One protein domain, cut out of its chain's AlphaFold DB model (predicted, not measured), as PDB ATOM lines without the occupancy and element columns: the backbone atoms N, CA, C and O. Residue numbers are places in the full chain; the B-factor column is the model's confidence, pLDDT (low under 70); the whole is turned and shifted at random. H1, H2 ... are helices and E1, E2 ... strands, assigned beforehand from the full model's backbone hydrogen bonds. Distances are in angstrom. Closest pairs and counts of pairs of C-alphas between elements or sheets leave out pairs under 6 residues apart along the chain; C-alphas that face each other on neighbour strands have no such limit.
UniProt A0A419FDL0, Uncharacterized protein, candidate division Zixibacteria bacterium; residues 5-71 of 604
ATOM      1  N   THR A   5      -7.698   6.142   6.886       79.94
ATOM      2  CA  THR A   5      -8.575   6.456   8.006       79.94
ATOM      3  C   THR A   5      -8.217   7.844   8.513       79.94
ATOM      4  O   THR A   5      -7.039   8.126   8.722       79.94
ATOM      5  N   VAL A   6      -9.209   8.706   8.726       77.31
ATOM      6  CA  VAL A   6      -9.028  10.050   9.287       77.31
ATOM      7  C   VAL A   6      -9.688  10.085  10.657       77.31
ATOM      8  O   VAL A   6     -10.886   9.824  10.777       77.31
ATOM      9  N   GLU A   7      -8.914  10.412  11.684       81.19
ATOM     10  CA  GLU A   7      -9.340  10.401  13.082       81.19
ATOM     11  C   GLU A   7      -8.990  11.721  13.770       81.19
ATOM     12  O   GLU A   7      -7.877  12.227  13.634       81.19
ATOM     13  N   VAL A   8      -9.911  12.262  14.561       84.25
ATOM     14  CA  VAL A   8      -9.667  13.429  15.412       84.25
ATOM     15  C   VAL A   8      -9.157  12.961  16.768       84.25
ATOM     16  O   VAL A   8      -9.835  12.223  17.482       84.25
ATOM     17  N   LEU A   9      -7.954  13.410  17.120       79.25
ATOM     18  CA  LEU A   9      -7.320  13.165  18.414       79.25
ATOM     19  C   LEU A   9      -7.727  14.214  19.455       79.25
ATOM     20  O   LEU A   9      -7.790  13.912  20.639       79.25
ATOM     21  N   GLU A  10      -7.957  15.453  19.018       80.75
ATOM     22  CA  GLU A  10      -8.196  16.601  19.892       80.75
ATOM     23  C   GLU A  10      -8.857  17.729  19.088       80.75
ATOM     24  O   GLU A  10      -8.560  17.909  17.906       80.75
ATOM     25  N   SER A  11      -9.743  18.507  19.708       76.94
ATOM     26  CA  SER A  11     -10.389  19.660  19.071       76.94
ATOM     27  C   SER A  11     -10.488  20.808  20.063       76.94
ATOM     28  O   SER A  11     -10.934  20.613  21.189       76.94
ATOM     29  N   THR A  12     -10.203  22.031  19.615       62.22
ATOM     30  CA  THR A  12     -10.293  23.285  20.398       62.22
ATOM     31  C   THR A  12     -11.715  23.674  20.842       62.22
ATOM     32  O   THR A  12     -11.940  24.788  21.307       62.22
ATOM     33  N   GLY A  13     -12.708  22.796  20.665       60.34
ATOM     34  CA  GLY A  13     -14.114  23.057  20.987       60.34
ATOM     35  C   GLY A  13     -14.802  24.121  20.122       60.34
ATOM     36  O   GLY A  13     -15.943  24.480  20.417       60.34
ATOM     37  N   SER A  14     -14.155  24.628  19.063       73.12
ATOM     38  CA  SER A  14     -14.756  25.641  18.190       73.12
ATOM     39  C   SER A  14     -16.015  25.089  17.507       73.12
ATOM     40  O   SER A  14     -16.018  23.987  16.960       73.12
ATOM     41  N   LEU A  15     -17.114  25.849  17.536       71.06
ATOM     42  CA  LEU A  15     -18.410  25.375  17.030       71.06
ATOM     43  C   LEU A  15     -18.357  25.031  15.526       71.06
ATOM     44  O   LEU A  15     -19.041  24.118  15.080       71.06
ATOM     45  N   ARG A  16     -17.465  25.694  14.778       71.88
ATOM     46  CA  ARG A  16     -17.112  25.389  13.381       71.88
ATOM     47  C   ARG A  16     -16.480  24.005  13.216       71.88
ATOM     48  O   ARG A  16     -16.989  23.212  12.433       71.88
ATOM     49  N   ALA A  17     -15.429  23.698  13.981       76.88
ATOM     50  CA  ALA A  17     -14.784  22.385  13.949       76.88
ATOM     51  C   ALA A  17     -15.767  21.268  14.316       76.88
ATOM     52  O   ALA A  17     -15.803  20.230  13.664       76.88
ATOM     53  N   LEU A  18     -16.600  21.498  15.333       80.44
ATOM     54  CA  LEU A  18     -17.604  20.533  15.772       80.44
ATOM     55  C   LEU A  18     -18.694  20.297  14.711       80.44
ATOM     56  O   LEU A  18     -19.090  19.153  14.507       80.44
ATOM     57  N   ASN A  19     -19.138  21.342  14.004       79.19
ATOM     58  CA  ASN A  19     -20.081  21.202  12.891       79.19
ATOM     59  C   ASN A  19     -19.458  20.434  11.714       79.19
ATOM     60  O   ASN A  19     -20.068  19.480  11.246       79.19
ATOM     61  N   LEU A  20     -18.231  20.771  11.293       82.06
ATOM     62  CA  LEU A  20     -17.538  20.066  10.204       82.06
ATOM     63  C   LEU A  20     -17.296  18.586  10.546       82.06
ATOM     64  O   LEU A  20     -17.513  17.706   9.718       82.06
ATOM     65  N   ILE A  21     -16.902  18.281  11.788       84.31
ATOM     66  CA  ILE A  21     -16.801  16.895  12.267       84.31
ATOM     67  C   ILE A  21     -18.176  16.210  12.214       84.31
ATOM     68  O   ILE A  21     -18.251  15.055  11.799       84.31
ATOM     69  N   GLY A  22     -19.261  16.904  12.571       83.75
ATOM     70  CA  GLY A  22     -20.635  16.404  12.454       83.75
ATOM     71  C   GLY A  22     -21.056  16.099  11.017       83.75
ATOM     72  O   GLY A  22     -21.557  15.012  10.751       83.75
ATOM     73  N   GLU A  23     -20.769  16.989  10.069       86.38
ATOM     74  CA  GLU A  23     -21.030  16.790   8.635       86.38
ATOM     75  C   GLU A  23     -20.254  15.591   8.068       86.38
ATOM     76  O   GLU A  23     -20.806  14.762   7.341       86.38
ATOM     77  N   LEU A  24     -18.979  15.451   8.445       82.88
ATOM     78  CA  LEU A  24     -18.121  14.352   7.998       82.88
ATOM     79  C   LEU A  24     -18.483  13.002   8.650       82.88
ATOM     80  O   LEU A  24     -18.324  11.961   8.012       82.88
ATOM     81  N   THR A  25     -18.998  13.001   9.884       83.94
ATOM     82  CA  THR A  25     -19.401  11.780  10.616       83.94
ATOM     83  C   THR A  25     -20.892  11.445  10.523       83.94
ATOM     84  O   THR A  25     -21.287  10.354  10.931       83.94
ATOM     85  N   GLN A  26     -21.717  12.357   9.999       87.06
ATOM     86  CA  GLN A  26     -23.186  12.331  10.070       87.06
ATOM     87  C   GLN A  26     -23.738  12.276  11.510       87.06
ATOM     88  O   GLN A  26     -24.818  11.737  11.755       87.06
ATOM     89  N   LEU A  27     -22.999  12.835  12.474       84.81
ATOM     90  CA  LEU A  27     -23.401  12.929  13.879       84.81
ATOM     91  C   LEU A  27     -23.905  14.341  14.200       84.81
ATOM     92  O   LEU A  27     -23.388  15.330  13.679       84.81
ATOM     93  N   ASP A  28     -24.885  14.448  15.097       86.75
ATOM     94  CA  ASP A  28     -25.334  15.753  15.583       86.75
ATOM     95  C   ASP A  28     -24.294  16.423  16.505       86.75
ATOM     96  O   ASP A  28     -23.384  15.789  17.046       86.75
ATOM     97  N   LEU A  29     -24.440  17.735  16.710       83.56
ATOM     98  CA  LEU A  29     -23.491  18.541  17.480       83.56
ATOM     99  C   LEU A  29     -23.337  18.091  18.948       83.56
ATOM    100  O   LEU A  29     -22.283  18.328  19.546       83.56
ATOM    101  N   GLN A  30     -24.354  17.470  19.558       82.62
ATOM    102  CA  GLN A  30     -24.237  16.945  20.923       82.62
ATOM    103  C   GLN A  30     -23.465  15.626  20.935       82.62
ATOM    104  O   GLN A  30     -22.597  15.439  21.789       82.62
ATOM    105  N   GLU A  31     -23.718  14.749  19.967       83.94
ATOM    106  CA  GLU A  31     -23.030  13.470  19.830       83.94
ATOM    107  C   GLU A  31     -21.555  13.642  19.438       83.94
ATOM    108  O   GLU A  31     -20.689  12.979  20.012       83.94
ATOM    109  N   VAL A  32     -21.241  14.597  18.554       84.50
ATOM    110  CA  VAL A  32     -19.857  14.998  18.245       84.50
ATOM    111  C   VAL A  32     -19.140  15.479  19.506       84.50
ATOM    112  O   VAL A  32     -18.067  14.970  19.832       84.50
ATOM    113  N   LYS A  33     -19.745  16.411  20.260       84.44
ATOM    114  CA  LYS A  33     -19.182  16.886  21.535       84.44
ATOM    115  C   LYS A  33     -18.964  15.734  22.512       84.44
ATOM    116  O   LYS A  33     -17.896  15.654  23.106       84.44
ATOM    117  N   ARG A  34     -19.937  14.825  22.653       85.88
ATOM    118  CA  ARG A  34     -19.851  13.665  23.550       85.88
ATOM    119  C   ARG A  34     -18.692  12.742  23.179       85.88
ATOM    120  O   ARG A  34     -17.934  12.362  24.064       85.88
ATOM    121  N   ARG A  35     -18.525  12.405  21.896       83.06
ATOM    122  CA  ARG A  35     -17.454  11.498  21.441       83.06
ATOM    123  C   ARG A  35     -16.067  12.129  21.467       83.06
ATOM    124  O   ARG A  35     -15.100  11.423  21.723       83.06
ATOM    125  N   LEU A  36     -15.956  13.442  21.268       83.81
ATOM    126  CA  LEU A  36     -14.677  14.153  21.388       83.81
ATOM    127  C   LEU A  36     -14.155  14.250  22.832       83.81
ATOM    128  O   LEU A  36     -12.973  14.517  23.015       83.81
ATOM    129  N   MET A  37     -14.983  13.968  23.847       81.12
ATOM    130  CA  MET A  37     -14.511  13.764  25.228       81.12
ATOM    131  C   MET A  37     -13.764  12.428  25.407       81.12
ATOM    132  O   MET A  37     -13.094  12.232  26.419       81.12
ATOM    133  N   THR A  38     -13.878  11.504  24.445       81.38
ATOM    134  CA  THR A  38     -13.223  10.186  24.434       81.38
ATOM    135  C   THR A  38     -12.517   9.948  23.089       81.38
ATOM    136  O   THR A  38     -12.982   9.128  22.292       81.38
ATOM    137  N   PRO A  39     -11.427  10.680  22.785       81.88
ATOM    138  CA  PRO A  39     -10.680  10.497  21.544       81.88
ATOM    139  C   PRO A  39      -9.962   9.130  21.496       81.88
ATOM    140  O   PRO A  39      -9.645   8.570  22.549       81.88
ATOM    141  N   PRO A  40      -9.637   8.602  20.297       82.88
ATOM    142  CA  PRO A  40      -9.833   9.212  18.980       82.88
ATOM    143  C   PRO A  40     -11.267   9.067  18.441       82.88
ATOM    144  O   PRO A  40     -11.879   8.005  18.540       82.88
ATOM    145  N   LEU A  41     -11.782  10.115  17.791       87.38
ATOM    146  CA  LEU A  41     -13.031  10.057  17.026       87.38
ATOM    147  C   LEU A  41     -12.734   9.775  15.549       87.38
ATOM    148  O   LEU A  41     -12.127  10.592  14.864       87.38
ATOM    149  N   LEU A  42     -13.218   8.643  15.044       86.44
ATOM    150  CA  LEU A  42     -13.201   8.306  13.623       86.44
ATOM    151  C   LEU A  42     -14.080   9.276  12.810       86.44
ATOM    152  O   LEU A  42     -15.275   9.379  13.078       86.44
ATOM    153  N   VAL A  43     -13.498   9.950  11.810       86.69
ATOM    154  CA  VAL A  43     -14.177  10.945  10.955       86.69
ATOM    155  C   VAL A  43     -14.417  10.440   9.533       86.69
ATOM    156  O   VAL A  43     -15.522  10.569   9.013       86.69
ATOM    157  N   ARG A  44     -13.414   9.816   8.909       82.31
ATOM    158  CA  ARG A  44     -13.555   9.106   7.626       82.31
ATOM    159  C   ARG A  44     -12.850   7.759   7.704       82.31
ATOM    160  O   ARG A  44     -11.793   7.649   8.318       82.31
ATOM    161  N   ASN A  45     -13.418   6.744   7.067       85.00
ATOM    162  CA  ASN A  45     -12.864   5.393   7.013       85.00
ATOM    163  C   ASN A  45     -12.857   4.906   5.562       85.00
ATOM    164  O   ASN A  45     -13.833   5.126   4.848       85.00
ATOM    165  N   GLY A  46     -11.790   4.232   5.136       79.75
ATOM    166  CA  GLY A  46     -11.734   3.603   3.819       79.75
ATOM    167  C   GLY A  46     -11.579   4.566   2.636       79.75
ATOM    168  O   GLY A  46     -11.944   4.193   1.525       79.75
ATOM    169  N   VAL A  47     -11.059   5.783   2.841       79.38
ATOM    170  CA  VAL A  47     -10.981   6.822   1.790       79.38
ATOM    171  C   VAL A  47      -9.638   6.817   1.031       79.38
ATOM    172  O   VAL A  47      -8.627   6.360   1.575       79.38
ATOM    173  N   PRO A  48      -9.574   7.318  -0.220       72.69
ATOM    174  CA  PRO A  48      -8.314   7.528  -0.938       72.69
ATOM    175  C   PRO A  48      -7.413   8.571  -0.260       72.69
ATOM    176  O   PRO A  48      -7.896   9.484   0.409       72.69
ATOM    177  N   LEU A  49      -6.095   8.499  -0.499       66.25
ATOM    178  CA  LEU A  49      -5.114   9.410   0.115       66.25
ATOM    179  C   LEU A  49      -5.425  10.898  -0.128       66.25
ATOM    180  O   LEU A  49      -5.317  11.696   0.795       66.25
ATOM    181  N   ALA A  50      -5.834  11.272  -1.344       65.06
ATOM    182  CA  ALA A  50      -6.156  12.661  -1.678       65.06
ATOM    183  C   ALA A  50      -7.340  13.207  -0.856       65.06
ATOM    184  O   ALA A  50      -7.294  14.339  -0.380       65.06
ATOM    185  N   GLU A  51      -8.369  12.384  -0.628       74.38
ATOM    186  CA  GLU A  51      -9.517  12.742   0.212       74.38
ATOM    187  C   GLU A  51      -9.115  12.805   1.693       74.38
ATOM    188  O   GLU A  51      -9.470  13.759   2.385       74.38
ATOM    189  N   ALA A  52      -8.306  11.848   2.166       64.06
ATOM    190  CA  ALA A  52      -7.790  11.842   3.535       64.06
ATOM    191  C   ALA A  52      -6.956  13.096   3.851       64.06
ATOM    192  O   ALA A  52      -7.166  13.730   4.882       64.06
ATOM    193  N   VAL A  53      -6.056  13.485   2.941       63.91
ATOM    194  CA  VAL A  53      -5.211  14.684   3.063       63.91
ATOM    195  C   VAL A  53      -6.036  15.969   2.950       63.91
ATOM    196  O   VAL A  53      -5.767  16.924   3.676       63.91
ATOM    197  N   SER A  54      -7.062  16.013   2.092       74.75
ATOM    198  CA  SER A  54      -7.982  17.159   2.021       74.75
ATOM    199  C   SER A  54      -8.756  17.338   3.335       74.75
ATOM    200  O   SER A  54      -8.713  18.407   3.947       74.75
ATOM    201  N   CYS A  55      -9.357  16.255   3.842       69.94
ATOM    202  CA  CYS A  55     -10.067  16.226   5.120       69.94
ATOM    203  C   CYS A  55      -9.156  16.617   6.299       69.94
ATOM    204  O   CYS A  55      -9.557  17.386   7.174       69.94
ATOM    205  N   GLU A  56      -7.914  16.123   6.321       76.69
ATOM    206  CA  GLU A  56      -6.913  16.495   7.321       76.69
ATOM    207  C   GLU A  56      -6.555  17.983   7.249       76.69
ATOM    208  O   GLU A  56      -6.538  18.651   8.283       76.69
ATOM    209  N   ARG A  57      -6.295  18.526   6.052       68.88
ATOM    210  CA  ARG A  57      -5.967  19.947   5.860       68.88
ATOM    211  C   ARG A  57      -7.104  20.852   6.331       68.88
ATOM    212  O   ARG A  57      -6.834  21.810   7.053       68.88
ATOM    213  N   GLN A  58      -8.353  20.542   5.977       70.44
ATOM    214  CA  GLN A  58      -9.531  21.305   6.405       70.44
ATOM    215  C   GLN A  58      -9.665  21.333   7.936       70.44
ATOM    216  O   GLN A  58      -9.744  22.406   8.537       70.44
ATOM    217  N   LEU A  59      -9.602  20.168   8.584       75.31
ATOM    218  CA  LEU A  59      -9.699  20.049  10.040       75.31
ATOM    219  C   LEU A  59      -8.510  20.718  10.762       75.31
ATOM    220  O   LEU A  59      -8.719  21.478  11.711       75.31
ATOM    221  N   ARG A  60      -7.270  20.529  10.287       73.31
ATOM    222  CA  ARG A  60      -6.077  21.187  10.855       73.31
ATOM    223  C   ARG A  60      -6.151  22.717  10.750       73.31
ATOM    224  O   ARG A  60      -5.796  23.391  11.715       73.31
ATOM    225  N   ARG A  61      -6.667  23.282   9.646       67.94
ATOM    226  CA  ARG A  61      -6.901  24.740   9.507       67.94
ATOM    227  C   ARG A  61      -7.903  25.282  10.540       67.94
ATOM    228  O   ARG A  61      -7.792  26.440  10.931       67.94
ATOM    229  N   MET A  62      -8.825  24.453  11.037       67.12
ATOM    230  CA  MET A  62      -9.746  24.792  12.134       67.12
ATOM    231  C   MET A  62      -9.165  24.559  13.546       67.12
ATOM    232  O   MET A  62      -9.888  24.668  14.539       67.12
ATOM    233  N   GLY A  63      -7.870  24.237  13.662       62.53
ATOM    234  CA  GLY A  63      -7.217  23.942  14.940       62.53
ATOM    235  C   GLY A  63      -7.576  22.567  15.515       62.53
ATOM    236  O   GLY A  63      -7.491  22.372  16.725       62.53
ATOM    237  N   VAL A  64      -8.010  21.623  14.676       72.38
ATOM    238  CA  VAL A  64      -8.299  20.241  15.082       72.38
ATOM    239  C   VAL A  64      -7.058  19.377  14.875       72.38
ATOM    240  O   VAL A  64      -6.437  19.396  13.810       72.38
ATOM    241  N   ARG A  65      -6.696  18.583  15.881       75.31
ATOM    242  CA  ARG A  65      -5.587  17.634  15.802       75.31
ATOM    243  C   ARG A  65      -6.077  16.343  15.162       75.31
ATOM    244  O   ARG A  65      -6.902  15.634  15.737       75.31
ATOM    245  N   VAL A  66      -5.548  16.033  13.985       77.06
ATOM    246  CA  VAL A  66      -5.979  14.895  13.164       77.06
ATOM    247  C   VAL A  66      -4.839  13.904  12.964       77.06
ATOM    248  O   VAL A  66      -3.684  14.299  12.807       77.06
ATOM    249  N   ARG A  67      -5.184  12.615  12.963       75.50
ATOM    250  CA  ARG A  67      -4.341  11.497  12.546       75.50
ATOM    251  C   ARG A  67      -4.900  10.922  11.248       75.50
ATOM    252  O   ARG A  67      -6.058  10.512  11.212       75.50
ATOM    253  N   VAL A  68      -4.065  10.846  10.215       77.81
ATOM    254  CA  VAL A  68      -4.334  10.025   9.029       77.81
ATOM    255  C   VAL A  68      -3.558   8.721   9.167       77.81
ATOM    256  O   VAL A  68      -2.330   8.724   9.231       77.81
ATOM    257  N   ALA A  69      -4.272   7.601   9.239       72.88
ATOM    258  CA  ALA A  69      -3.702   6.261   9.301       72.88
ATOM    259  C   ALA A  69      -3.945   5.525   7.978       72.88
ATOM    260  O   ALA A  69      -4.964   5.725   7.323       72.88
ATOM    261  N   ARG A  70      -3.025   4.646   7.576       74.06
ATOM    262  CA  ARG A  70      -3.267   3.696   6.482       74.06
ATOM    263  C   ARG A  70      -3.984   2.475   7.055       74.06
ATOM    264  O   ARG A  70      -3.522   1.927   8.051       74.06
ATOM    265  N   LEU A  71      -5.064   2.019   6.421       58.62
ATOM    266  CA  LEU A  71      -5.707   0.763   6.808       58.62
ATOM    267  C   LEU A  71      -4.810  -0.427   6.453       58.62
ATOM    268  O   LEU A  71      -4.615  -0.756   5.280       58.62
TER     269      LEU A  71
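What this domain is: This is residues 5 to 71 of the 604 residues of an uncharacterized protein of candidate division Zixibacteria bacterium (UniProt A0A419FDL0). Picture a small twisted sheet of three antiparallel strands, E2 - E1 - E3, with H3 lying lengthwise over one face, above E1 and E3. H1 and H2 pack on each other about perpendicular; H1 covers part of the sheet near E2, and H2 is beside the strands. The printed part has 67 residues, with three named helices and three named strands in the order E1 H1 H2 E2 H3 E3, and its class is mixed, helices and strands. It is compact, with a radius of gyration of the C-alphas of 10.7 A, and rounded, spanning 29 by 20 by 17 A.

Where its parts are: Find C-alpha 5 at (-8.575, 6.456, 8.006); from there E1 runs through residues 5 to 11, 17.3 A. Next come H1, residues 15 to 25, 15.1 A, and H2, residues 29 to 36, 10.6 A. E2 takes residues 41 to 47, 15.7 A. H3, residues 49 to 61, begins at C-alpha 49 at (-5.114, 9.410, 0.115) and is 18.1 A long. E3, residues 64 to 70, runs 19.3 A to C-alpha 70 at (-3.267, 3.696, 6.482).

How they stand to each other: Start at the sheet, twisted, its C-alphas up to 4.4 A off the best plane; E1 is its inner strand. E1 and E3 are antiparallel at 158 degrees: look for N 7 and O 67, 2.9 A apart. E2 and E1 are antiparallel at 157 degrees, with N 6 and O 44 at 2.8 A. H3 is on the sheet at a height of 8.4 A, over E1 and E3 and along the strands; its closest C-alphas to E3 are those of Glu 56 and Val 66, 6.1 A. E2, H3 and E3 form a split strand-helix-strand unit, two strands running the same way with E1 between them, and its crossover is right-handed. H1 is on the sheet at a height of 8.8 A; its closest C-alphas to E2 are those of Thr 25 and Val 43, 5.3 A. H1 and H3 with the sheet make two layers, helices on one face of a sheet. H1 and H3 are close but not clearly touching, the C-alphas of Ala 17 and Leu 59 being closest at 6.8 A, with a shallow tilt of 19 degrees, opposite ways. H1 and H2 touch, closest at the C-alphas of Gly 22 and Val 32, 6.0 A, and are about perpendicular at 84 degrees. H2 is on the sheet but over none of its strands, on the opposite face from H3, and those two helices are apart. In H1, H2 and H3 every O i to N i+4 pair is within hydrogen-bond range.

The domain as a whole: The two C-alphas farthest apart are those of Leu 15 and Leu 71, 29.5 A. The printed part has no cut, and its five links are tight. The mean pLDDT of the printed part is 77.3; look for values under 70 at, among others, residues 12 to 13 and 61 to 63.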